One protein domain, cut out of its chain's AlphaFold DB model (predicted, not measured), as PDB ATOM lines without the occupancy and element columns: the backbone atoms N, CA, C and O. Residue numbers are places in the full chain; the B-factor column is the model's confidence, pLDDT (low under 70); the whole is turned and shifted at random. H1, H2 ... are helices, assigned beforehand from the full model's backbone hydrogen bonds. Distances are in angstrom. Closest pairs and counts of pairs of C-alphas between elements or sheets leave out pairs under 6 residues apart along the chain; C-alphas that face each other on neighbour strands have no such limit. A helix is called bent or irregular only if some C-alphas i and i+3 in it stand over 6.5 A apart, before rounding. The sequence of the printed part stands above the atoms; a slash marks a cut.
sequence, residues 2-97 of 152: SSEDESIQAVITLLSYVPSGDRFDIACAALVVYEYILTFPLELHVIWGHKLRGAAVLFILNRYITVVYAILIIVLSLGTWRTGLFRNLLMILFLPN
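What this domain is: This is residues 2 to 97 of the 152 residues of an uncharacterized protein of Grifola frondosa (UniProt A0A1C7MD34). One very long helix, H1, makes the length; it bends sharply near its far end, and H2 folds back to cross its long arm H1a, with short H3 beyond. Residues 2 to 18 of H1 stick out. The printed part has 96 residues, 83 of them in the named helices H1, H2 and H3, in that order along the chain, with no named strand; the class is all helix, and the whole is extended, with a radius of gyration of the C-alphas of 19.5 A and spans of 67 by 30 by 22 A.

How they stand to each other: By hydrogen bonds H1, residues 2 to 48, was assigned as one helix, but it is bent: C-alphas 38 and 41 are 7.1 A apart, and arms H1a, residues 2 to 38, and H1b, residues 41 to 48, are about perpendicular at 78 degrees. H1a is irregular, with C-alphas 16 and 19 6.52 A apart. Look at residues 22 to 33: with these alone H1a touches H2, residues 54 to 78, opposite ways at a steep tilt of 54 degrees; the closest C-alphas, of Ala 29 and Ala 70, are 4.6 A apart. H3, residues 84 to 94, and H2 are near each other. Every O i to N i+4 pair is within hydrogen-bond range in H1b and H2, 28 of 33 in H1a, 5 of 7 in H3.

Where its parts are: Find C-alpha 2 at (41.142, 42.697, 17.649); H1a runs 55.5 A from there. H2 is 36.4 A long; H3 ends at C-alpha 94 (24.960, 44.542, -19.111).

The domain as a whole: The printed part has no cut, and both links are tight. Residues 76 to 97 are among those under pLDDT 70.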
ATOM      1  N   SER A   2      40.611  43.779  18.516       64.88
ATOM      2  CA  SER A   2      41.142  42.697  17.649       64.88
ATOM      3  C   SER A   2      40.261  42.291  16.451       64.88
ATOM      4  O   SER A   2      40.790  41.792  15.468       64.88
ATOM      5  N   SER A   3      38.940  42.505  16.499       65.06
ATOM      6  CA  SER A   3      38.014  42.110  15.418       65.06
ATOM      7  C   SER A   3      38.014  43.060  14.210       65.06
ATOM      8  O   SER A   3      37.713  42.648  13.090       65.06
ATOM      9  N   GLU A   4      38.328  44.340  14.427       72.44
ATOM     10  CA  GLU A   4      38.408  45.350  13.360       72.44
ATOM     11  C   GLU A   4      39.740  45.231  12.604       72.44
ATOM     12  O   GLU A   4      39.773  45.335  11.381       72.44
ATOM     13  N   ASP A   5      40.824  44.899  13.308       75.44
ATOM     14  CA  ASP A   5      42.138  44.696  12.692       75.44
ATOM     15  C   ASP A   5      42.170  43.443  11.794       75.44
ATOM     16  O   ASP A   5      42.722  43.490  10.694       75.44
ATOM     17  N   GLU A   6      41.523  42.338  12.196       78.12
ATOM     18  CA  GLU A   6      41.408  41.123  11.366       78.12
ATOM     19  C   GLU A   6      40.647  41.372  10.058       78.12
ATOM     20  O   GLU A   6      41.050  40.898   8.992       78.12
ATOM     21  N   SER A   7      39.568  42.155  10.113       75.38
ATOM     22  CA  SER A   7      38.779  42.487   8.926       75.38
ATOM     23  C   SER A   7      39.533  43.439   7.991       75.38
ATOM     24  O   SER A   7      39.486  43.261   6.773       75.38
ATOM     25  N   ILE A   8      40.318  44.379   8.530       76.88
ATOM     26  CA  ILE A   8      41.195  45.244   7.729       76.88
ATOM     27  C   ILE A   8      42.302  44.432   7.037       76.88
ATOM     28  O   ILE A   8      42.549  44.629   5.845       76.88
ATOM     29  N   GLN A   9      42.940  43.483   7.731       79.00
ATOM     30  CA  GLN A   9      43.976  42.625   7.137       79.00
ATOM     31  C   GLN A   9      43.420  41.713   6.034       79.00
ATOM     32  O   GLN A   9      44.054  41.543   4.986       79.00
ATOM     33  N   ALA A  10      42.206  41.182   6.215       76.69
ATOM     34  CA  ALA A  10      41.518  40.421   5.177       76.69
ATOM     35  C   ALA A  10      41.259  41.282   3.928       76.69
ATOM     36  O   ALA A  10      41.553  40.859   2.810       76.69
ATOM     37  N   VAL A  11      40.791  42.522   4.106       73.62
ATOM     38  CA  VAL A  11      40.529  43.454   2.998       73.62
ATOM     39  C   VAL A  11      41.812  43.831   2.252       73.62
ATOM     40  O   VAL A  11      41.810  43.845   1.022       73.62
ATOM     41  N   ILE A  12      42.922  44.087   2.950       76.25
ATOM     42  CA  ILE A  12      44.218  44.392   2.315       76.25
ATOM     43  C   ILE A  12      44.718  43.196   1.495       76.25
ATOM     44  O   ILE A  12      45.187  43.364   0.368       76.25
ATOM     45  N   THR A  13      44.567  41.983   2.030       74.62
ATOM     46  CA  THR A  13      44.956  40.751   1.333       74.62
ATOM     47  C   THR A  13      44.129  40.565   0.059       74.62
ATOM     48  O   THR A  13      44.695  40.336  -1.011       74.62
ATOM     49  N   LEU A  14      42.808  40.772   0.129       66.94
ATOM     50  CA  LEU A  14      41.925  40.738  -1.040       66.94
ATOM     51  C   LEU A  14      42.289  41.821  -2.069       66.94
ATOM     52  O   LEU A  14      42.398  41.523  -3.257       66.94
ATOM     53  N   LEU A  15      42.563  43.052  -1.630       64.38
ATOM     54  CA  LEU A  15      42.977  44.152  -2.512       64.38
ATOM     55  C   LEU A  15      44.318  43.891  -3.209       64.38
ATOM     56  O   LEU A  15      44.516  44.357  -4.328       64.38
ATOM     57  N   SER A  16      45.233  43.147  -2.585       62.44
ATOM     58  CA  SER A  16      46.509  42.759  -3.203       62.44
ATOM     59  C   SER A  16      46.375  41.617  -4.223       62.44
ATOM     60  O   SER A  16      47.206  41.481  -5.122       62.44
ATOM     61  N   TYR A  17      45.303  40.825  -4.123       58.34
ATOM     62  CA  TYR A  17      45.035  39.684  -4.998       58.34
ATOM     63  C   TYR A  17      44.400  40.104  -6.335       58.34
ATOM     64  O   TYR A  17      44.804  39.617  -7.393       58.34
ATOM     65  N   VAL A  18      43.473  41.068  -6.306       57.72
ATOM     66  CA  VAL A  18      42.713  41.539  -7.484       57.72
ATOM     67  C   VAL A  18      43.599  41.977  -8.670       57.72
ATOM     68  O   VAL A  18      43.386  41.475  -9.773       57.72
ATOM     69  N   PRO A  19      44.656  42.801  -8.500       58.12
ATOM     70  CA  PRO A  19      45.483  43.268  -9.620       58.12
ATOM     71  C   PRO A  19      46.275  42.154 -10.319       58.12
ATOM     72  O   PRO A  19      46.780  42.357 -11.427       58.12
ATOM     73  N   SER A  20      46.458  41.019  -9.637       54.16
ATOM     74  CA  SER A  20      47.222  39.869 -10.122       54.16
ATOM     75  C   SER A  20      46.352  38.943 -10.976       54.16
ATOM     76  O   SER A  20      46.824  38.463 -12.007       54.16
ATOM     77  N   GLY A  21      45.087  38.750 -10.582       59.50
ATOM     78  CA  GLY A  21      44.101  37.972 -11.344       59.50
ATOM     79  C   GLY A  21      43.805  38.597 -12.706       59.50
ATOM     80  O   GLY A  21      43.964  37.941 -13.733       59.50
ATOM     81  N   ASP A  22      43.552  39.909 -12.727       64.62
ATOM     82  CA  ASP A  22      43.181  40.631 -13.949       64.62
ATOM     83  C   ASP A  22      44.212  40.465 -15.080       64.62
ATOM     84  O   ASP A  22      43.862  40.333 -16.248       64.62
ATOM     85  N   ARG A  23      45.513  40.447 -14.760       72.19
ATOM     86  CA  ARG A  23      46.581  40.328 -15.774       72.19
ATOM     87  C   ARG A  23      46.639  38.941 -16.398       72.19
ATOM     88  O   ARG A  23      46.909  38.827 -17.594       72.19
ATOM     89  N   PHE A  24      46.429  37.910 -15.585       74.88
ATOM     90  CA  PHE A  24      46.391  36.530 -16.051       74.88
ATOM     91  C   PHE A  24      45.172  36.312 -16.951       74.88
ATOM     92  O   PHE A  24      45.315  35.796 -18.058       74.88
ATOM     93  N   ASP A  25      44.015  36.826 -16.540       72.38
ATOM     94  CA  ASP A  25      42.773  36.710 -17.300       72.38
ATOM     95  C   ASP A  25      42.854  37.428 -18.652       72.38
ATOM     96  O   ASP A  25      42.430  36.878 -19.668       72.38
ATOM     97  N   ILE A  26      43.481  38.609 -18.713       74.75
ATOM     98  CA  ILE A  26      43.734  39.316 -19.981       74.75
ATOM     99  C   ILE A  26      44.671  38.511 -20.888       74.75
ATOM    100  O   ILE A  26      44.435  38.439 -22.094       74.75
ATOM    101  N   ALA A  27      45.732  37.908 -20.341       80.81
ATOM    102  CA  ALA A  27      46.665  37.098 -21.122       80.81
ATOM    103  C   ALA A  27      45.978  35.845 -21.690       80.81
ATOM    104  O   ALA A  27      46.123  35.544 -22.876       80.81
ATOM    105  N   CYS A  28      45.174  35.160 -20.874       81.31
ATOM    106  CA  CYS A  28      44.353  34.034 -21.305       81.31
ATOM    107  C   CYS A  28      43.336  34.456 -22.370       81.31
ATOM    108  O   CYS A  28      43.251  33.823 -23.419       81.31
ATOM    109  N   ALA A  29      42.613  35.555 -22.155       81.25
ATOM    110  CA  ALA A  29      41.650  36.077 -23.116       81.25
ATOM    111  C   ALA A  29      42.312  36.467 -24.450       81.25
ATOM    112  O   ALA A  29      41.769  36.184 -25.517       81.25
ATOM    113  N   ALA A  30      43.505  37.067 -24.412       82.31
ATOM    114  CA  ALA A  30      44.260  37.425 -25.608       82.31
ATOM    115  C   ALA A  30      44.712  36.187 -26.398       82.31
ATOM    116  O   ALA A  30      44.582  36.168 -27.622       82.31
ATOM    117  N   LEU A  31      45.191  35.144 -25.710       85.69
ATOM    118  CA  LEU A  31      45.540  33.863 -26.335       85.69
ATOM    119  C   LEU A  31      44.324  33.204 -26.987       85.69
ATOM    120  O   LEU A  31      44.401  32.764 -28.131       85.69
ATOM    121  N   VAL A  32      43.188  33.205 -26.289       84.19
ATOM    122  CA  VAL A  32      41.917  32.679 -26.790       84.19
ATOM    123  C   VAL A  32      41.500  33.405 -28.072       84.19
ATOM    124  O   VAL A  32      41.246  32.769 -29.092       84.19
ATOM    125  N   VAL A  33      41.503  34.742 -28.073       82.88
ATOM    126  CA  VAL A  33      41.195  35.539 -29.273       82.88
ATOM    127  C   VAL A  33      42.185  35.252 -30.409       82.88
ATOM    128  O   VAL A  33      41.768  35.116 -31.559       82.88
ATOM    129  N   TYR A  34      43.478  35.120 -30.105       84.81
ATOM    130  CA  TYR A  34      44.514  34.825 -31.094       84.81
ATOM    131  C   TYR A  34      44.311  33.466 -31.779       84.81
ATOM    132  O   TYR A  34      44.284  33.399 -33.011       84.81
ATOM    133  N   GLU A  35      44.105  32.395 -31.008       84.44
ATOM    134  CA  GLU A  35      43.831  31.066 -31.568       84.44
ATOM    135  C   GLU A  35      42.557  31.059 -32.419       84.44
ATOM    136  O   GLU A  35      42.489  30.378 -33.448       84.44
ATOM    137  N   TYR A  36      41.557  31.861 -32.046       81.44
ATOM    138  CA  TYR A  36      40.321  31.979 -32.811       81.44
ATOM    139  C   TYR A  36      40.485  32.710 -34.137       81.44
ATOM    140  O   TYR A  36      39.941  32.249 -35.139       81.44
ATOM    141  N   ILE A  37      41.272  33.785 -34.184       84.06
ATOM    142  CA  ILE A  37      41.602  34.455 -35.449       84.06
ATOM    143  C   ILE A  37      42.288  33.470 -36.404       84.06
ATOM    144  O   ILE A  37      41.985  33.454 -37.598       84.06
ATOM    145  N   LEU A  38      43.161  32.610 -35.877       86.06
ATOM    146  CA  LEU A  38      43.887  31.621 -36.671       86.06
ATOM    147  C   LEU A  38      42.985  30.495 -37.212       86.06
ATOM    148  O   LEU A  38      43.171  30.041 -38.339       86.06
ATOM    149  N   THR A  39      41.998  30.049 -36.430       82.62
ATOM    150  CA  THR A  39      41.094  28.937 -36.793       82.62
ATOM    151  C   THR A  39      39.874  29.365 -37.613       82.62
ATOM    152  O   THR A  39      39.333  28.552 -38.365       82.62
ATOM    153  N   PHE A  40      39.495  30.644 -37.554       80.50
ATOM    154  CA  PHE A  40      38.364  31.225 -38.285       80.50
ATOM    155  C   PHE A  40      38.287  30.898 -39.791       80.50
ATOM    156  O   PHE A  40      37.216  30.483 -40.250       80.50
ATOM    157  N   PRO A  41      39.365  31.032 -40.594       76.81
ATOM    158  CA  PRO A  41      39.287  30.746 -42.029       76.81
ATOM    159  C   PRO A  41      38.996  29.270 -42.330       76.81
ATOM    160  O   PRO A  41      38.284  28.964 -43.289       76.81
ATOM    161  N   LEU A  42      39.501  28.353 -41.500       76.62
ATOM    162  CA  LEU A  42      39.256  26.920 -41.659       76.62
ATOM    163  C   LEU A  42      37.791  26.580 -41.364       76.62
ATOM    164  O   LEU A  42      37.177  25.774 -42.059       76.62
ATOM    165  N   GLU A  43      37.206  27.222 -40.360       75.56
ATOM    166  CA  GLU A  43      35.828  26.950 -39.960       75.56
ATOM    167  C   GLU A  43      34.819  27.543 -40.923       75.56
ATOM    168  O   GLU A  43      33.830  26.883 -41.216       75.56
ATOM    169  N   LEU A  44      35.069  28.737 -41.467       76.44
ATOM    170  CA  LEU A  44      34.251  29.267 -42.556       76.44
ATOM    171  C   LEU A  44      34.206  28.274 -43.720       76.44
ATOM    172  O   LEU A  44      33.132  27.969 -44.226       76.44
ATOM    173  N   HIS A  45      35.345  27.698 -44.098       75.12
ATOM    174  CA  HIS A  45      35.397  26.745 -45.202       75.12
ATOM    175  C   HIS A  45      34.669  25.422 -44.889       75.12
ATOM    176  O   HIS A  45      33.918  24.910 -45.719       75.12
ATOM    177  N   VAL A  46      34.853  24.873 -43.684       72.19
ATOM    178  CA  VAL A  46      34.322  23.552 -43.296       72.19
ATOM    179  C   VAL A  46      32.851  23.605 -42.864       72.19
ATOM    180  O   VAL A  46      32.080  22.698 -43.178       72.19
ATOM    181  N   ILE A  47      32.445  24.652 -42.145       72.12
ATOM    182  CA  ILE A  47      31.100  24.787 -41.573       72.12
ATOM    183  C   ILE A  47      30.130  25.375 -42.594       72.12
ATOM    184  O   ILE A  47      29.011  24.880 -42.706       72.12
ATOM    185  N   TRP A  48      30.528  26.408 -43.345       68.69
ATOM    186  CA  TRP A  48      29.626  27.013 -44.334       68.69
ATOM    187  C   TRP A  48      29.570  26.228 -45.648       68.69
ATOM    188  O   TRP A  48      28.614  26.381 -46.404       68.69
ATOM    189  N   GLY A  49      30.543  25.350 -45.910       65.62
ATOM    190  CA  GLY A  49      30.546  24.471 -47.080       65.62
ATOM    191  C   GLY A  49      29.685  23.207 -46.949       65.62
ATOM    192  O   GLY A  49      29.489  22.504 -47.939       65.62
ATOM    193  N   HIS A  50      29.166  22.878 -45.758       65.06
ATOM    194  CA  HIS A  50      28.487  21.603 -45.505       65.06
ATOM    195  C   HIS A  50      27.218  21.762 -44.646       65.06
ATOM    196  O   HIS A  50      27.041  22.740 -43.928       65.06
ATOM    197  N   LYS A  51      26.305  20.778 -44.691       67.12
ATOM    198  CA  LYS A  51      25.077  20.781 -43.872       67.12
ATOM    199  C   LYS A  51      25.428  20.866 -42.382       67.12
ATOM    200  O   LYS A  51      26.101  19.969 -41.865       67.12
ATOM    201  N   LEU A  52      24.926  21.902 -41.708       67.88
ATOM    202  CA  LEU A  52      25.068  22.104 -40.265       67.88
ATOM    203  C   LEU A  52      24.459  20.913 -39.511       67.88
ATOM    204  O   LEU A  52      23.250  20.689 -39.536       67.88
ATOM    205  N   ARG A  53      25.307  20.118 -38.856       75.75
ATOM    206  CA  ARG A  53      24.890  19.038 -37.944       75.75
ATOM    207  C   ARG A  53      24.756  19.595 -36.523       75.75
ATOM    208  O   ARG A  53      25.423  20.568 -36.189       75.75
ATOM    209  N   GLY A  54      23.973  18.944 -35.659       73.19
ATOM    210  CA  GLY A  54      23.774  19.389 -34.267       73.19
ATOM    211  C   GLY A  54      25.078  19.600 -33.483       73.19
ATOM    212  O   GLY A  54      25.216  20.588 -32.770       73.19
ATOM    213  N   ALA A  55      26.085  18.747 -33.701       71.31
ATOM    214  CA  ALA A  55      27.416  18.917 -33.113       71.31
ATOM    215  C   ALA A  55      28.142  20.190 -33.598       71.31
ATOM    216  O   ALA A  55      28.853  20.820 -32.823       71.31
ATOM    217  N   ALA A  56      27.934  20.608 -34.851       74.12
ATOM    218  CA  ALA A  56      28.505  21.848 -35.379       74.12
ATOM    219  C   ALA A  56      27.834  23.084 -34.757       74.12
ATOM    220  O   ALA A  56      28.513  24.052 -34.439       74.12
ATOM    221  N   VAL A  57      26.519  23.036 -34.516       79.25
ATOM    222  CA  VAL A  57      25.787  24.121 -33.837       79.25
ATOM    223  C   VAL A  57      26.252  24.275 -32.386       79.25
ATOM    224  O   VAL A  57      26.519  25.389 -31.948       79.25
ATOM    225  N   LEU A  58      26.416  23.163 -31.662       77.50
ATOM    226  CA  LEU A  58      26.972  23.152 -30.301       77.50
ATOM    227  C   LEU A  58      28.397  23.720 -30.249       77.50
ATOM    228  O   LEU A  58      28.715  24.489 -29.343       77.50
ATOM    229  N   PHE A  59      29.233  23.376 -31.232       76.31
ATOM    230  CA  PHE A  59      30.598  23.896 -31.352       76.31
ATOM    231  C   PHE A  59      30.606  25.414 -31.559       76.31
ATOM    232  O   PHE A  59      31.285  26.141 -30.840       76.31
ATOM    233  N   ILE A  60      29.797  25.895 -32.506       80.06
ATOM    234  CA  ILE A  60      29.625  27.320 -32.807       80.06
ATOM    235  C   ILE A  60      29.154  28.065 -31.557       80.06
ATOM    236  O   ILE A  60      29.775  29.046 -31.158       80.06
ATOM    237  N   LEU A  61      28.098  27.581 -30.902       79.56
ATOM    238  CA  LEU A  61      27.521  28.246 -29.739       79.56
ATOM    239  C   LEU A  61      28.538  28.372 -28.593       79.56
ATOM    240  O   LEU A  61      28.727  29.467 -28.069       79.56
ATOM    241  N   ASN A  62      29.244  27.289 -28.253       80.62
ATOM    242  CA  ASN A  62      30.306  27.316 -27.243       80.62
ATOM    243  C   ASN A  62      31.399  28.328 -27.587       80.62
ATOM    244  O   ASN A  62      31.834  29.112 -26.741       80.62
ATOM    245  N   ARG A  63      31.814  28.333 -28.851       81.88
ATOM    246  CA  ARG A  63      32.903  29.169 -29.328       81.88
ATOM    247  C   ARG A  63      32.567  30.653 -29.275       81.88
ATOM    248  O   ARG A  63      33.333  31.423 -28.705       81.88
ATOM    249  N   TYR A  64      31.418  31.059 -29.806       82.00
ATOM    250  CA  TYR A  64      31.031  32.471 -29.807       82.00
ATOM    251  C   TYR A  64      30.751  33.001 -28.395       82.00
ATOM    252  O   TYR A  64      31.127  34.133 -28.105       82.00
ATOM    253  N   ILE A  65      30.191  32.185 -27.495       79.50
ATOM    254  CA  ILE A  65      30.029  32.561 -26.079       79.50
ATOM    255  C   ILE A  65      31.398  32.813 -25.424       79.50
ATOM    256  O   ILE A  65      31.580  33.823 -24.746       79.50
ATOM    257  N   THR A  66      32.383  31.945 -25.682       80.75
ATOM    258  CA  THR A  66      33.750  32.070 -25.143       80.75
ATOM    259  C   THR A  66      34.462  33.320 -25.660       80.75
ATOM    260  O   THR A  66      35.077  34.048 -24.885       80.75
ATOM    261  N   VAL A  67      34.349  33.600 -26.962       81.06
ATOM    262  CA  VAL A  67      34.928  34.799 -27.592       81.06
ATOM    263  C   VAL A  67      34.326  36.069 -27.001       81.06
ATOM    264  O   VAL A  67      35.061  36.987 -26.647       81.06
ATOM    265  N   VAL A  68      32.998  36.127 -26.884       81.56
ATOM    266  CA  VAL A  68      32.305  37.287 -26.312       81.56
ATOM    267  C   VAL A  68      32.773  37.521 -24.879       81.56
ATOM    268  O   VAL A  68      33.119  38.646 -24.536       81.56
ATOM    269  N   TYR A  69      32.876  36.467 -24.071       78.19
ATOM    270  CA  TYR A  69      33.377  36.568 -22.703       78.19
ATOM    271  C   TYR A  69      34.837  37.052 -22.626       78.19
ATOM    272  O   TYR A  69      35.138  37.979 -21.876       78.19
ATOM    273  N   ALA A  70      35.732  36.506 -23.453       79.62
ATOM    274  CA  ALA A  70      37.133  36.929 -23.516       79.62
ATOM    275  C   ALA A  70      37.274  38.409 -23.923       79.62
ATOM    276  O   ALA A  70      38.043  39.158 -23.319       79.62
ATOM    277  N   ILE A  71      36.496  38.857 -24.913       78.38
ATOM    278  CA  ILE A  71      36.463  40.266 -25.329       78.38
ATOM    279  C   ILE A  71      35.935  41.145 -24.193       78.38
ATOM    280  O   ILE A  71      36.493  42.212 -23.951       78.38
ATOM    281  N   LEU A  72      34.894  40.707 -23.480       74.50
ATOM    282  CA  LEU A  72      34.348  41.443 -22.341       74.50
ATOM    283  C   LEU A  72      35.385  41.621 -21.227       74.50
ATOM    284  O   LEU A  72      35.515  42.737 -20.732       74.50
ATOM    285  N   ILE A  73      36.161  40.584 -20.891       72.69
ATOM    286  CA  ILE A  73      37.270  40.680 -19.923       72.69
ATOM    287  C   ILE A  73      38.287  41.727 -20.384       72.69
ATOM    288  O   ILE A  73      38.584  42.665 -19.650       72.69
ATOM    289  N   ILE A  74      38.773  41.621 -21.624       73.00
ATOM    290  CA  ILE A  74      39.773  42.551 -22.169       73.00
ATOM    291  C   ILE A  74      39.246  43.993 -22.145       73.00
ATOM    292  O   ILE A  74      39.952  44.910 -21.730       73.00
ATOM    293  N   VAL A  75      37.997  44.210 -22.561       71.12
ATOM    294  CA  VAL A  75      37.369  45.538 -22.584       71.12
ATOM    295  C   VAL A  75      37.162  46.084 -21.172       71.12
ATOM    296  O   VAL A  75      37.380  47.274 -20.957       71.12
ATOM    297  N   LEU A  76      36.781  45.248 -20.205       66.88
ATOM    298  CA  LEU A  76      36.591  45.664 -18.815       66.88
ATOM    299  C   LEU A  76      37.928  46.048 -18.167       66.88
ATOM    300  O   LEU A  76      38.023  47.101 -17.536       66.88
ATOM    301  N   SER A  77      38.974  45.248 -18.381       65.69
ATOM    302  CA  SER A  77      40.297  45.475 -17.795       65.69
ATOM    303  C   SER A  77      41.064  46.632 -18.449       65.69
ATOM    304  O   SER A  77      41.825  47.331 -17.778       65.69
ATOM    305  N   LEU A  78      40.859  46.874 -19.751       64.50
ATOM    306  CA  LEU A  78      41.451  48.010 -20.477       64.50
ATOM    307  C   LEU A  78      40.598  49.290 -20.387       64.50
ATOM    308  O   LEU A  78      41.114  50.398 -20.542       64.50
ATOM    309  N   GLY A  79      39.293  49.164 -20.138       56.72
ATOM    310  CA  GLY A  79      38.311  50.251 -20.194       56.72
ATOM    311  C   GLY A  79      38.283  51.184 -18.982       56.72
ATOM    312  O   GLY A  79      37.649  52.237 -19.045       56.72
ATOM    313  N   THR A  80      38.989  50.872 -17.893       52.50
ATOM    314  CA  THR A  80      39.039  51.741 -16.703       52.50
ATOM    315  C   THR A  80      39.952  52.968 -16.864       52.50
ATOM    316  O   THR A  80      39.905  53.863 -16.022       52.50
ATOM    317  N   TRP A  81      40.713  53.091 -17.964       51.31
ATOM    318  CA  TRP A  81      41.776  54.105 -18.093       51.31
ATOM    319  C   TRP A  81      41.499  55.242 -19.095       51.31
ATOM    320  O   TRP A  81      42.208  56.251 -19.079       51.31
ATOM    321  N   ARG A  82      40.498  55.139 -19.986       52.75
ATOM    322  CA  ARG A  82      40.275  56.171 -21.022       52.75
ATOM    323  C   ARG A  82      38.803  56.263 -21.450       52.75
ATOM    324  O   ARG A  82      38.284  55.378 -22.112       52.75
ATOM    325  N   THR A  83      38.175  57.405 -21.161       50.25
ATOM    326  CA  THR A  83      36.865  57.896 -21.655       50.25
ATOM    327  C   THR A  83      35.587  57.340 -20.997       50.25
ATOM    328  O   THR A  83      35.174  56.201 -21.182       50.25
ATOM    329  N   GLY A  84      34.872  58.215 -20.275       53.56
ATOM    330  CA  GLY A  84      33.599  57.916 -19.598       53.56
ATOM    331  C   GLY A  84      32.404  57.616 -20.518       53.56
ATOM    332  O   GLY A  84      31.316  57.346 -20.022       53.56
ATOM    333  N   LEU A  85      32.580  57.642 -21.840       52.28
ATOM    334  CA  LEU A  85      31.518  57.389 -22.818       52.28
ATOM    335  C   LEU A  85      31.278  55.878 -23.009       52.28
ATOM    336  O   LEU A  85      30.133  55.436 -23.050       52.28
ATOM    337  N   PHE A  86      32.348  55.074 -22.979       53.41
ATOM    338  CA  PHE A  86      32.279  53.606 -23.014       53.41
ATOM    339  C   PHE A  86      31.669  53.014 -21.734       53.41
ATOM    340  O   PHE A  86      30.911  52.047 -21.794       53.41
ATOM    341  N   ARG A  87      31.925  53.650 -20.582       54.69
ATOM    342  CA  ARG A  87      31.367  53.252 -19.281       54.69
ATOM    343  C   ARG A  87      29.838  53.325 -19.250       54.69
ATOM    344  O   ARG A  87      29.211  52.443 -18.683       54.69
ATOM    345  N   ASN A  88      29.239  54.347 -19.866       52.88
ATOM    346  CA  ASN A  88      27.786  54.551 -19.849       52.88
ATOM    347  C   ASN A  88      27.039  53.657 -20.856       52.88
ATOM    348  O   ASN A  88      25.948  53.186 -20.550       52.88
ATOM    349  N   LEU A  89      27.624  53.372 -22.027       54.22
ATOM    350  CA  LEU A  89      26.998  52.496 -23.026       54.22
ATOM    351  C   LEU A  89      26.983  51.023 -22.571       54.22
ATOM    352  O   LEU A  89      25.982  50.330 -22.736       54.22
ATOM    353  N   LEU A  90      28.072  50.563 -21.945       53.88
ATOM    354  CA  LEU A  90      28.192  49.201 -21.408       53.88
ATOM    355  C   LEU A  90      27.301  48.986 -20.166       53.88
ATOM    356  O   LEU A  90      26.761  47.900 -19.965       53.88
ATOM    357  N   MET A  91      27.090  50.043 -19.370       53.94
ATOM    358  CA  MET A  91      26.220  50.036 -18.187       53.94
ATOM    359  C   MET A  91      24.740  49.796 -18.539       53.94
ATOM    360  O   MET A  91      24.050  49.103 -17.798       53.94
ATOM    361  N   ILE A  92      24.267  50.285 -19.692       51.75
ATOM    362  CA  ILE A  92      22.868  50.130 -20.137       51.75
ATOM    363  C   ILE A  92      22.567  48.710 -20.642       51.75
ATOM    364  O   ILE A  92      21.444  48.239 -20.476       51.75
ATOM    365  N   LEU A  93      23.543  48.024 -21.251       52.03
ATOM    366  CA  LEU A  93      23.310  46.712 -21.867       52.03
ATOM    367  C   LEU A  93      23.614  45.520 -20.939       52.03
ATOM    368  O   LEU A  93      23.033  44.459 -21.144       52.03
ATOM    369  N   PHE A  94      24.491  45.674 -19.933       55.03
ATOM    370  CA  PHE A  94      24.960  44.542 -19.111       55.03
ATOM    371  C   PHE A  94      25.125  44.804 -17.600       55.03
ATOM    372  O   PHE A  94      25.392  43.849 -16.873       55.03
ATOM    373  N   LEU A  95      25.005  46.040 -17.088       60.28
ATOM    374  CA  LEU A  95      25.323  46.328 -15.676       60.28
ATOM    375  C   LEU A  95      24.366  47.338 -15.009       60.28
ATOM    376  O   LEU A  95      24.775  48.464 -14.704       60.28
ATOM    377  N   PRO A  96      23.132  46.947 -14.648       49.22
ATOM    378  CA  PRO A  96      22.428  47.623 -13.579       49.22
ATOM    379  C   PRO A  96      22.977  47.065 -12.257       49.22
ATOM    380  O   PRO A  96      22.457  46.098 -11.714       49.22
ATOM    381  N   ASN A  97      24.011  47.713 -11.723       44.91
ATOM    382  CA  ASN A  97      24.490  47.584 -10.340       44.91
ATOM    383  C   ASN A  97      25.490  46.447 -10.012       44.91
ATOM    384  O   ASN A  97      25.181  45.261 -10.020       44.91
TER     385      ASN A  97